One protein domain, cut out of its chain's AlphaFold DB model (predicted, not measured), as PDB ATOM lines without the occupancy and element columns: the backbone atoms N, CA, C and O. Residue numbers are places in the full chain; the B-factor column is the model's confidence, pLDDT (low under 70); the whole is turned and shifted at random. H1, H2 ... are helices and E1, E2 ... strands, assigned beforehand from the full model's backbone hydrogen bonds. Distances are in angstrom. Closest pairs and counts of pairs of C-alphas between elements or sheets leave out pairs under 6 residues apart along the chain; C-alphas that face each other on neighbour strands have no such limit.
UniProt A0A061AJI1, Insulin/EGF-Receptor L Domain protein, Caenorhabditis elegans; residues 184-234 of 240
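Overview. This is residues 184 to 234 of the 240 residues of the protein "Insulin/EGF-Receptor L Domain protein" of Caenorhabditis elegans (UniProt A0A061AJI1). What shape is this? The chain winds in stacked turns: strands E1, E2 and E3 lie side by side as a curved wall, with H1 and residues 210 to 222 returning across from it. What makes it up? The 51 printed residues hold E1, H1, E2 and E3 in that order, mostly strand, the sheet E1 E2 E3 all parallel. It is compact, radius of gyration of the C-alphas 10.1 A, spanning 28 by 21 by 15 A.

Along the chain. Where are the strands? E1, residues 184 to 189, begins at C-alpha 184 (-42.386, -27.618, -35.449) and is 10.7 A long. E2, residues 202 to 209, is 18.9 A long and bends by 74 degrees at residue 205. E3, residues 223 to 231, is 19.3 A long, bends by 100 degrees at residue 226 and ends at C-alpha 231 (-25.958, -24.563, -46.594). Where is H1? It is residues 194 to 197, 5.6 A long.

Arrangement. How do the strands pair? In the twisted sheet, E2 is parallel to E1 at 4 degrees, N 184 and O 202 being within hydrogen-bond range at 2.9 A. E2 is parallel to E3 at 2 degrees, with N 205 and O 225 within range at 2.8 A. Where is H1? It is on the sheet over E1, its height 8.6 A over a local plane fitted to just 6 C-alphas; the closest C-alphas of E1 and H1, Cys 184 and Leu 197, are 6.9 A apart. E1, H1, E2 form a strand-helix-strand unit, parallel neighbour strands with a helix between, its crossover right-handed. H1 is too short for an O i to N i+4 pair; its 1 O i to N i+3 pair is within range.

Size, cuts and confidence. How large is it? The two farthest C-alphas, of Asn 199 and Ser 234, are 30.0 A apart. Which link is long? The 13 residues from E2 to E3 are a long link, and the printed part has no cut. Where is confidence low? Residues 209 to 213, 226 to 227 and 231 to 234 have pLDDT under 70.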
ATOM      1  N   CYS A 184     -42.014 -28.004 -34.086       88.56
ATOM      2  CA  CYS A 184     -42.386 -27.618 -35.449       88.56
ATOM      3  C   CYS A 184     -41.408 -28.190 -36.481       88.56
ATOM      4  O   CYS A 184     -40.235 -28.392 -36.153       88.56
ATOM      5  N   PRO A 185     -41.857 -28.402 -37.732       85.75
ATOM      6  CA  PRO A 185     -40.969 -28.792 -38.821       85.75
ATOM      7  C   PRO A 185     -39.937 -27.698 -39.079       85.75
ATOM      8  O   PRO A 185     -40.300 -26.579 -39.443       85.75
ATOM      9  N   GLY A 186     -38.655 -28.019 -38.920       81.19
ATOM     10  CA  GLY A 186     -37.563 -27.155 -39.370       81.19
ATOM     11  C   GLY A 186     -36.961 -27.599 -40.707       81.19
ATOM     12  O   GLY A 186     -35.985 -27.010 -41.177       81.19
ATOM     13  N   ASN A 187     -37.520 -28.622 -41.355       79.69
ATOM     14  CA  ASN A 187     -37.156 -29.005 -42.711       79.69
ATOM     15  C   ASN A 187     -37.879 -28.129 -43.750       79.69
ATOM     16  O   ASN A 187     -39.070 -27.850 -43.643       79.69
ATOM     17  N   GLY A 188     -37.161 -27.704 -44.793       75.62
ATOM     18  CA  GLY A 188     -37.755 -26.904 -45.870       75.62
ATOM     19  C   GLY A 188     -38.182 -25.503 -45.424       75.62
ATOM     20  O   GLY A 188     -39.203 -24.997 -45.894       75.62
ATOM     21  N   ILE A 189     -37.418 -24.879 -44.518       80.69
ATOM     22  CA  ILE A 189     -37.627 -23.479 -44.143       80.69
ATOM     23  C   ILE A 189     -37.344 -22.601 -45.364       80.69
ATOM     24  O   ILE A 189     -36.302 -22.707 -46.011       80.69
ATOM     25  N   THR A 190     -38.293 -21.731 -45.674       80.69
ATOM     26  CA  THR A 190     -38.255 -20.748 -46.754       80.69
ATOM     27  C   THR A 190     -38.747 -19.411 -46.215       80.69
ATOM     28  O   THR A 190     -39.454 -19.358 -45.208       80.69
ATOM     29  N   SER A 191     -38.467 -18.320 -46.924       78.75
ATOM     30  CA  SER A 191     -39.040 -17.006 -46.596       78.75
ATOM     31  C   SER A 191     -40.577 -17.007 -46.547       78.75
ATOM     32  O   SER A 191     -41.168 -16.176 -45.868       78.75
ATOM     33  N   ALA A 192     -41.240 -17.958 -47.217       81.56
ATOM     34  CA  ALA A 192     -42.695 -18.078 -47.226       81.56
ATOM     35  C   ALA A 192     -43.283 -18.735 -45.962       81.56
ATOM     36  O   ALA A 192     -44.444 -18.482 -45.646       81.56
ATOM     37  N   ASN A 193     -42.528 -19.586 -45.258       83.56
ATOM     38  CA  ASN A 193     -43.031 -20.335 -44.097       83.56
ATOM     39  C   ASN A 193     -42.305 -20.012 -42.783       83.56
ATOM     40  O   ASN A 193     -42.785 -20.412 -41.730       83.56
ATOM     41  N   ILE A 194     -41.201 -19.259 -42.803       85.50
ATOM     42  CA  ILE A 194     -40.411 -18.984 -41.595       85.50
ATOM     43  C   ILE A 194     -41.231 -18.313 -40.478       85.50
ATOM     44  O   ILE A 194     -41.049 -18.626 -39.305       85.50
ATOM     45  N   GLU A 195     -42.213 -17.478 -40.826       87.50
ATOM     46  CA  GLU A 195     -43.104 -16.824 -39.857       87.50
ATOM     47  C   GLU A 195     -43.979 -17.803 -39.061       87.50
ATOM     48  O   GLU A 195     -44.366 -17.499 -37.931       87.50
ATOM     49  N   THR A 196     -44.255 -19.008 -39.578       86.19
ATOM     50  CA  THR A 196     -45.013 -20.018 -38.819       86.19
ATOM     51  C   THR A 196     -44.225 -20.563 -37.628       86.19
ATOM     52  O   THR A 196     -44.806 -21.189 -36.745       86.19
ATOM     53  N   LEU A 197     -42.911 -20.317 -37.584       87.81
ATOM     54  CA  LEU A 197     -42.009 -20.788 -36.532       87.81
ATOM     55  C   LEU A 197     -41.869 -19.805 -35.362       87.81
ATOM     56  O   LEU A 197     -41.293 -20.175 -34.344       87.81
ATOM     57  N   ARG A 198     -42.457 -18.601 -35.449       87.50
ATOM     58  CA  ARG A 198     -42.307 -17.522 -34.452       87.50
ATOM     59  C   ARG A 198     -42.661 -17.921 -33.017       87.50
ATOM     60  O   ARG A 198     -42.058 -17.420 -32.078       87.50
ATOM     61  N   ASN A 199     -43.630 -18.819 -32.850       84.81
ATOM     62  CA  ASN A 199     -44.070 -19.311 -31.537       84.81
ATOM     63  C   ASN A 199     -43.547 -20.718 -31.227       84.81
ATOM     64  O   ASN A 199     -44.075 -21.406 -30.349       84.81
ATOM     65  N   CYS A 200     -42.562 -21.179 -31.990       88.31
ATOM     66  CA  CYS A 200     -41.995 -22.492 -31.811       88.31
ATOM     67  C   CYS A 200     -40.806 -22.435 -30.859       88.31
ATOM     68  O   CYS A 200     -39.931 -21.592 -31.002       88.31
ATOM     69  N   SER A 201     -40.759 -23.353 -29.897       87.00
ATOM     70  CA  SER A 201     -39.615 -23.472 -28.987       87.00
ATOM     71  C   SER A 201     -38.673 -24.618 -29.355       87.00
ATOM     72  O   SER A 201     -37.533 -24.643 -28.891       87.00
ATOM     73  N   VAL A 202     -39.150 -25.580 -30.154       85.62
ATOM     74  CA  VAL A 202     -38.424 -26.797 -30.538       85.62
ATOM     75  C   VAL A 202     -38.642 -27.081 -32.018       85.62
ATOM     76  O   VAL A 202     -39.788 -27.194 -32.446       85.62
ATOM     77  N   LEU A 203     -37.563 -27.253 -32.779       86.38
ATOM     78  CA  LEU A 203     -37.626 -27.739 -34.160       86.38
ATOM     79  C   LEU A 203     -37.262 -29.224 -34.231       86.38
ATOM     80  O   LEU A 203     -36.311 -29.662 -33.578       86.38
ATOM     81  N   TYR A 204     -37.997 -29.989 -35.036       81.25
ATOM     82  CA  TYR A 204     -37.568 -31.315 -35.478       81.25
ATOM     83  C   TYR A 204     -37.158 -31.238 -36.947       81.25
ATOM     84  O   TYR A 204     -37.871 -30.658 -37.772       81.25
ATOM     85  N   ASP A 205     -35.990 -31.812 -37.225       75.81
ATOM     86  CA  ASP A 205     -35.188 -31.624 -38.426       75.81
ATOM     87  C   ASP A 205     -34.908 -30.141 -38.716       75.81
ATOM     88  O   ASP A 205     -35.729 -29.256 -38.503       75.81
ATOM     89  N   PHE A 206     -33.716 -29.810 -39.191       82.62
ATOM     90  CA  PHE A 206     -33.379 -28.432 -39.529       82.62
ATOM     91  C   PHE A 206     -32.638 -28.380 -40.841       82.62
ATOM     92  O   PHE A 206     -31.516 -28.864 -40.957       82.62
ATOM     93  N   ASN A 207     -33.276 -27.771 -41.831       79.44
ATOM     94  CA  ASN A 207     -32.669 -27.530 -43.122       79.44
ATOM     95  C   ASN A 207     -32.861 -26.069 -43.507       79.44
ATOM     96  O   ASN A 207     -33.960 -25.656 -43.883       79.44
ATOM     97  N   LEU A 208     -31.766 -25.316 -43.426       75.00
ATOM     98  CA  LEU A 208     -31.703 -23.940 -43.886       75.00
ATOM     99  C   LEU A 208     -30.930 -23.891 -45.206       75.00
ATOM    100  O   LEU A 208     -29.702 -24.038 -45.244       75.00
ATOM    101  N   SER A 209     -31.665 -23.675 -46.297       68.81
ATOM    102  CA  SER A 209     -31.113 -23.499 -47.639       68.81
ATOM    103  C   SER A 209     -31.542 -22.146 -48.217       68.81
ATOM    104  O   SER A 209     -32.716 -21.970 -48.519       68.81
ATOM    105  N   ASN A 210     -30.567 -21.249 -48.426       62.56
ATOM    106  CA  ASN A 210     -30.674 -19.873 -48.948       62.56
ATOM    107  C   ASN A 210     -31.340 -18.818 -48.031       62.56
ATOM    108  O   ASN A 210     -32.508 -18.921 -47.682       62.56
ATOM    109  N   GLU A 211     -30.556 -17.771 -47.739       60.06
ATOM    110  CA  GLU A 211     -30.908 -16.341 -47.592       60.06
ATOM    111  C   GLU A 211     -32.351 -15.984 -47.200       60.06
ATOM    112  O   GLU A 211     -33.072 -15.331 -47.952       60.06
ATOM    113  N   SER A 212     -32.773 -16.345 -45.989       57.62
ATOM    114  CA  SER A 212     -33.662 -15.436 -45.264       57.62
ATOM    115  C   SER A 212     -32.763 -14.484 -44.486       57.62
ATOM    116  O   SER A 212     -32.111 -14.918 -43.537       57.62
ATOM    117  N   ASP A 213     -32.693 -13.218 -44.900       62.94
ATOM    118  CA  ASP A 213     -31.966 -12.183 -44.146       62.94
ATOM    119  C   ASP A 213     -32.613 -11.941 -42.774       62.94
ATOM    120  O   ASP A 213     -31.947 -11.545 -41.817       62.94
ATOM    121  N   ASP A 214     -33.915 -12.226 -42.665       74.44
ATOM    122  CA  ASP A 214     -34.667 -12.149 -41.422       74.44
ATOM    123  C   ASP A 214     -34.864 -13.551 -40.825       74.44
ATOM    124  O   ASP A 214     -35.646 -14.363 -41.325       74.44
ATOM    125  N   LEU A 215     -34.122 -13.840 -39.754       81.19
ATOM    126  CA  LEU A 215     -34.264 -15.046 -38.930       81.19
ATOM    127  C   LEU A 215     -34.940 -14.739 -37.586       81.19
ATOM    128  O   LEU A 215     -34.919 -15.572 -36.682       81.19
ATOM    129  N   THR A 216     -35.552 -13.562 -37.429       86.25
ATOM    130  CA  THR A 216     -36.164 -13.131 -36.160       86.25
ATOM    131  C   THR A 216     -37.304 -14.059 -35.740       86.25
ATOM    132  O   THR A 216     -37.532 -14.268 -34.552       86.25
ATOM    133  N   ALA A 217     -37.988 -14.690 -36.699       85.62
ATOM    134  CA  ALA A 217     -39.001 -15.708 -36.423       85.62
ATOM    135  C   ALA A 217     -38.430 -17.009 -35.813       85.62
ATOM    136  O   ALA A 217     -39.199 -17.838 -35.341       85.62
ATOM    137  N   LEU A 218     -37.106 -17.188 -35.773       87.12
ATOM    138  CA  LEU A 218     -36.440 -18.305 -35.093       87.12
ATOM    139  C   LEU A 218     -35.925 -17.932 -33.688       87.12
ATOM    140  O   LEU A 218     -35.275 -18.753 -33.045       87.12
ATOM    141  N   ALA A 219     -36.183 -16.714 -33.198       87.81
ATOM    142  CA  ALA A 219     -35.599 -16.218 -31.947       87.81
ATOM    143  C   ALA A 219     -36.005 -17.024 -30.699       87.81
ATOM    144  O   ALA A 219     -35.226 -17.123 -29.754       87.81
ATOM    145  N   GLU A 220     -37.201 -17.617 -30.703       89.69
ATOM    146  CA  GLU A 220     -37.729 -18.415 -29.586       89.69
ATOM    147  C   GLU A 220     -37.298 -19.893 -29.637       89.69
ATOM    148  O   GLU A 220     -37.607 -20.667 -28.727       89.69
ATOM    149  N   ILE A 221     -36.571 -20.312 -30.683       88.31
ATOM    150  CA  ILE A 221     -36.093 -21.690 -30.805       88.31
ATOM    151  C   ILE A 221     -34.999 -21.928 -29.761       88.31
ATOM    152  O   ILE A 221     -33.924 -21.336 -29.802       88.31
ATOM    153  N   THR A 222     -35.265 -22.847 -28.835       85.62
ATOM    154  CA  THR A 222     -34.338 -23.213 -27.746       85.62
ATOM    155  C   THR A 222     -33.704 -24.584 -27.949       85.62
ATOM    156  O   THR A 222     -32.671 -24.882 -27.350       85.62
ATOM    157  N   ALA A 223     -34.301 -25.418 -28.801       80.56
ATOM    158  CA  ALA A 223     -33.790 -26.734 -29.142       80.56
ATOM    159  C   ALA A 223     -34.076 -27.075 -30.606       80.56
ATOM    160  O   ALA A 223     -35.135 -26.753 -31.148       80.56
ATOM    161  N   VAL A 224     -33.136 -27.785 -31.222       79.31
ATOM    162  CA  VAL A 224     -33.292 -28.408 -32.536       79.31
ATOM    163  C   VAL A 224     -32.939 -29.877 -32.372       79.31
ATOM    164  O   VAL A 224     -31.951 -30.208 -31.719       79.31
ATOM    165  N   THR A 225     -33.756 -30.759 -32.929       71.94
ATOM    166  CA  THR A 225     -33.578 -32.210 -32.839       71.94
ATOM    167  C   THR A 225     -33.688 -32.844 -34.225       71.94
ATOM    168  O   THR A 225     -34.233 -32.211 -35.124       71.94
ATOM    169  N   GLY A 226     -33.178 -34.062 -34.425       69.00
ATOM    170  CA  GLY A 226     -33.211 -34.734 -35.734       69.00
ATOM    171  C   GLY A 226     -32.033 -34.368 -36.642       69.00
ATOM    172  O   GLY A 226     -30.949 -34.044 -36.157       69.00
ATOM    173  N   GLU A 227     -32.212 -34.456 -37.959       69.69
ATOM    174  CA  GLU A 227     -31.142 -34.150 -38.916       69.69
ATOM    175  C   GLU A 227     -30.902 -32.641 -39.039       69.69
ATOM    176  O   GLU A 227     -31.838 -31.842 -39.069       69.69
ATOM    177  N   HIS A 228     -29.636 -32.237 -39.174       73.44
ATOM    178  CA  HIS A 228     -29.258 -30.833 -39.333       73.44
ATOM    179  C   HIS A 228     -28.458 -30.623 -40.619       73.44
ATOM    180  O   HIS A 228     -27.408 -31.235 -40.826       73.44
ATOM    181  N   ASN A 229     -28.922 -29.716 -41.474       71.62
ATOM    182  CA  ASN A 229     -28.236 -29.309 -42.689       71.62
ATOM    183  C   ASN A 229     -28.280 -27.786 -42.833       71.62
ATOM    184  O   ASN A 229     -29.347 -27.180 -42.923       71.62
ATOM    185  N   ILE A 230     -27.106 -27.162 -42.869       70.25
ATOM    186  CA  ILE A 230     -26.971 -25.724 -43.086       70.25
ATOM    187  C   ILE A 230     -26.113 -25.533 -44.330       70.25
ATOM    188  O   ILE A 230     -24.946 -25.925 -44.356       70.25
ATOM    189  N   LYS A 231     -26.684 -24.912 -45.367       68.25
ATOM    190  CA  LYS A 231     -25.958 -24.563 -46.594       68.25
ATOM    191  C   LYS A 231     -25.864 -23.049 -46.717       68.25
ATOM    192  O   LYS A 231     -26.786 -22.402 -47.207       68.25
ATOM    193  N   ILE A 232     -24.728 -22.494 -46.295       59.84
ATOM    194  CA  ILE A 232     -24.406 -21.070 -46.454       59.84
ATOM    195  C   ILE A 232     -23.605 -20.901 -47.750       59.84
ATOM    196  O   ILE A 232     -22.573 -21.550 -47.925       59.84
ATOM    197  N   LYS A 233     -24.048 -20.032 -48.667       54.19
ATOM    198  CA  LYS A 233     -23.200 -19.598 -49.788       54.19
ATOM    199  C   LYS A 233     -22.161 -18.604 -49.265       54.19
ATOM    200  O   LYS A 233     -22.523 -17.550 -48.755       54.19
ATOM    201  N   SER A 234     -20.873 -18.913 -49.408       48.41
ATOM    202  CA  SER A 234     -19.818 -17.916 -49.212       48.41
ATOM    203  C   SER A 234     -19.852 -16.924 -50.374       48.41
ATOM    204  O   SER A 234     -19.559 -17.301 -51.512       48.41
TER     205      SER A 234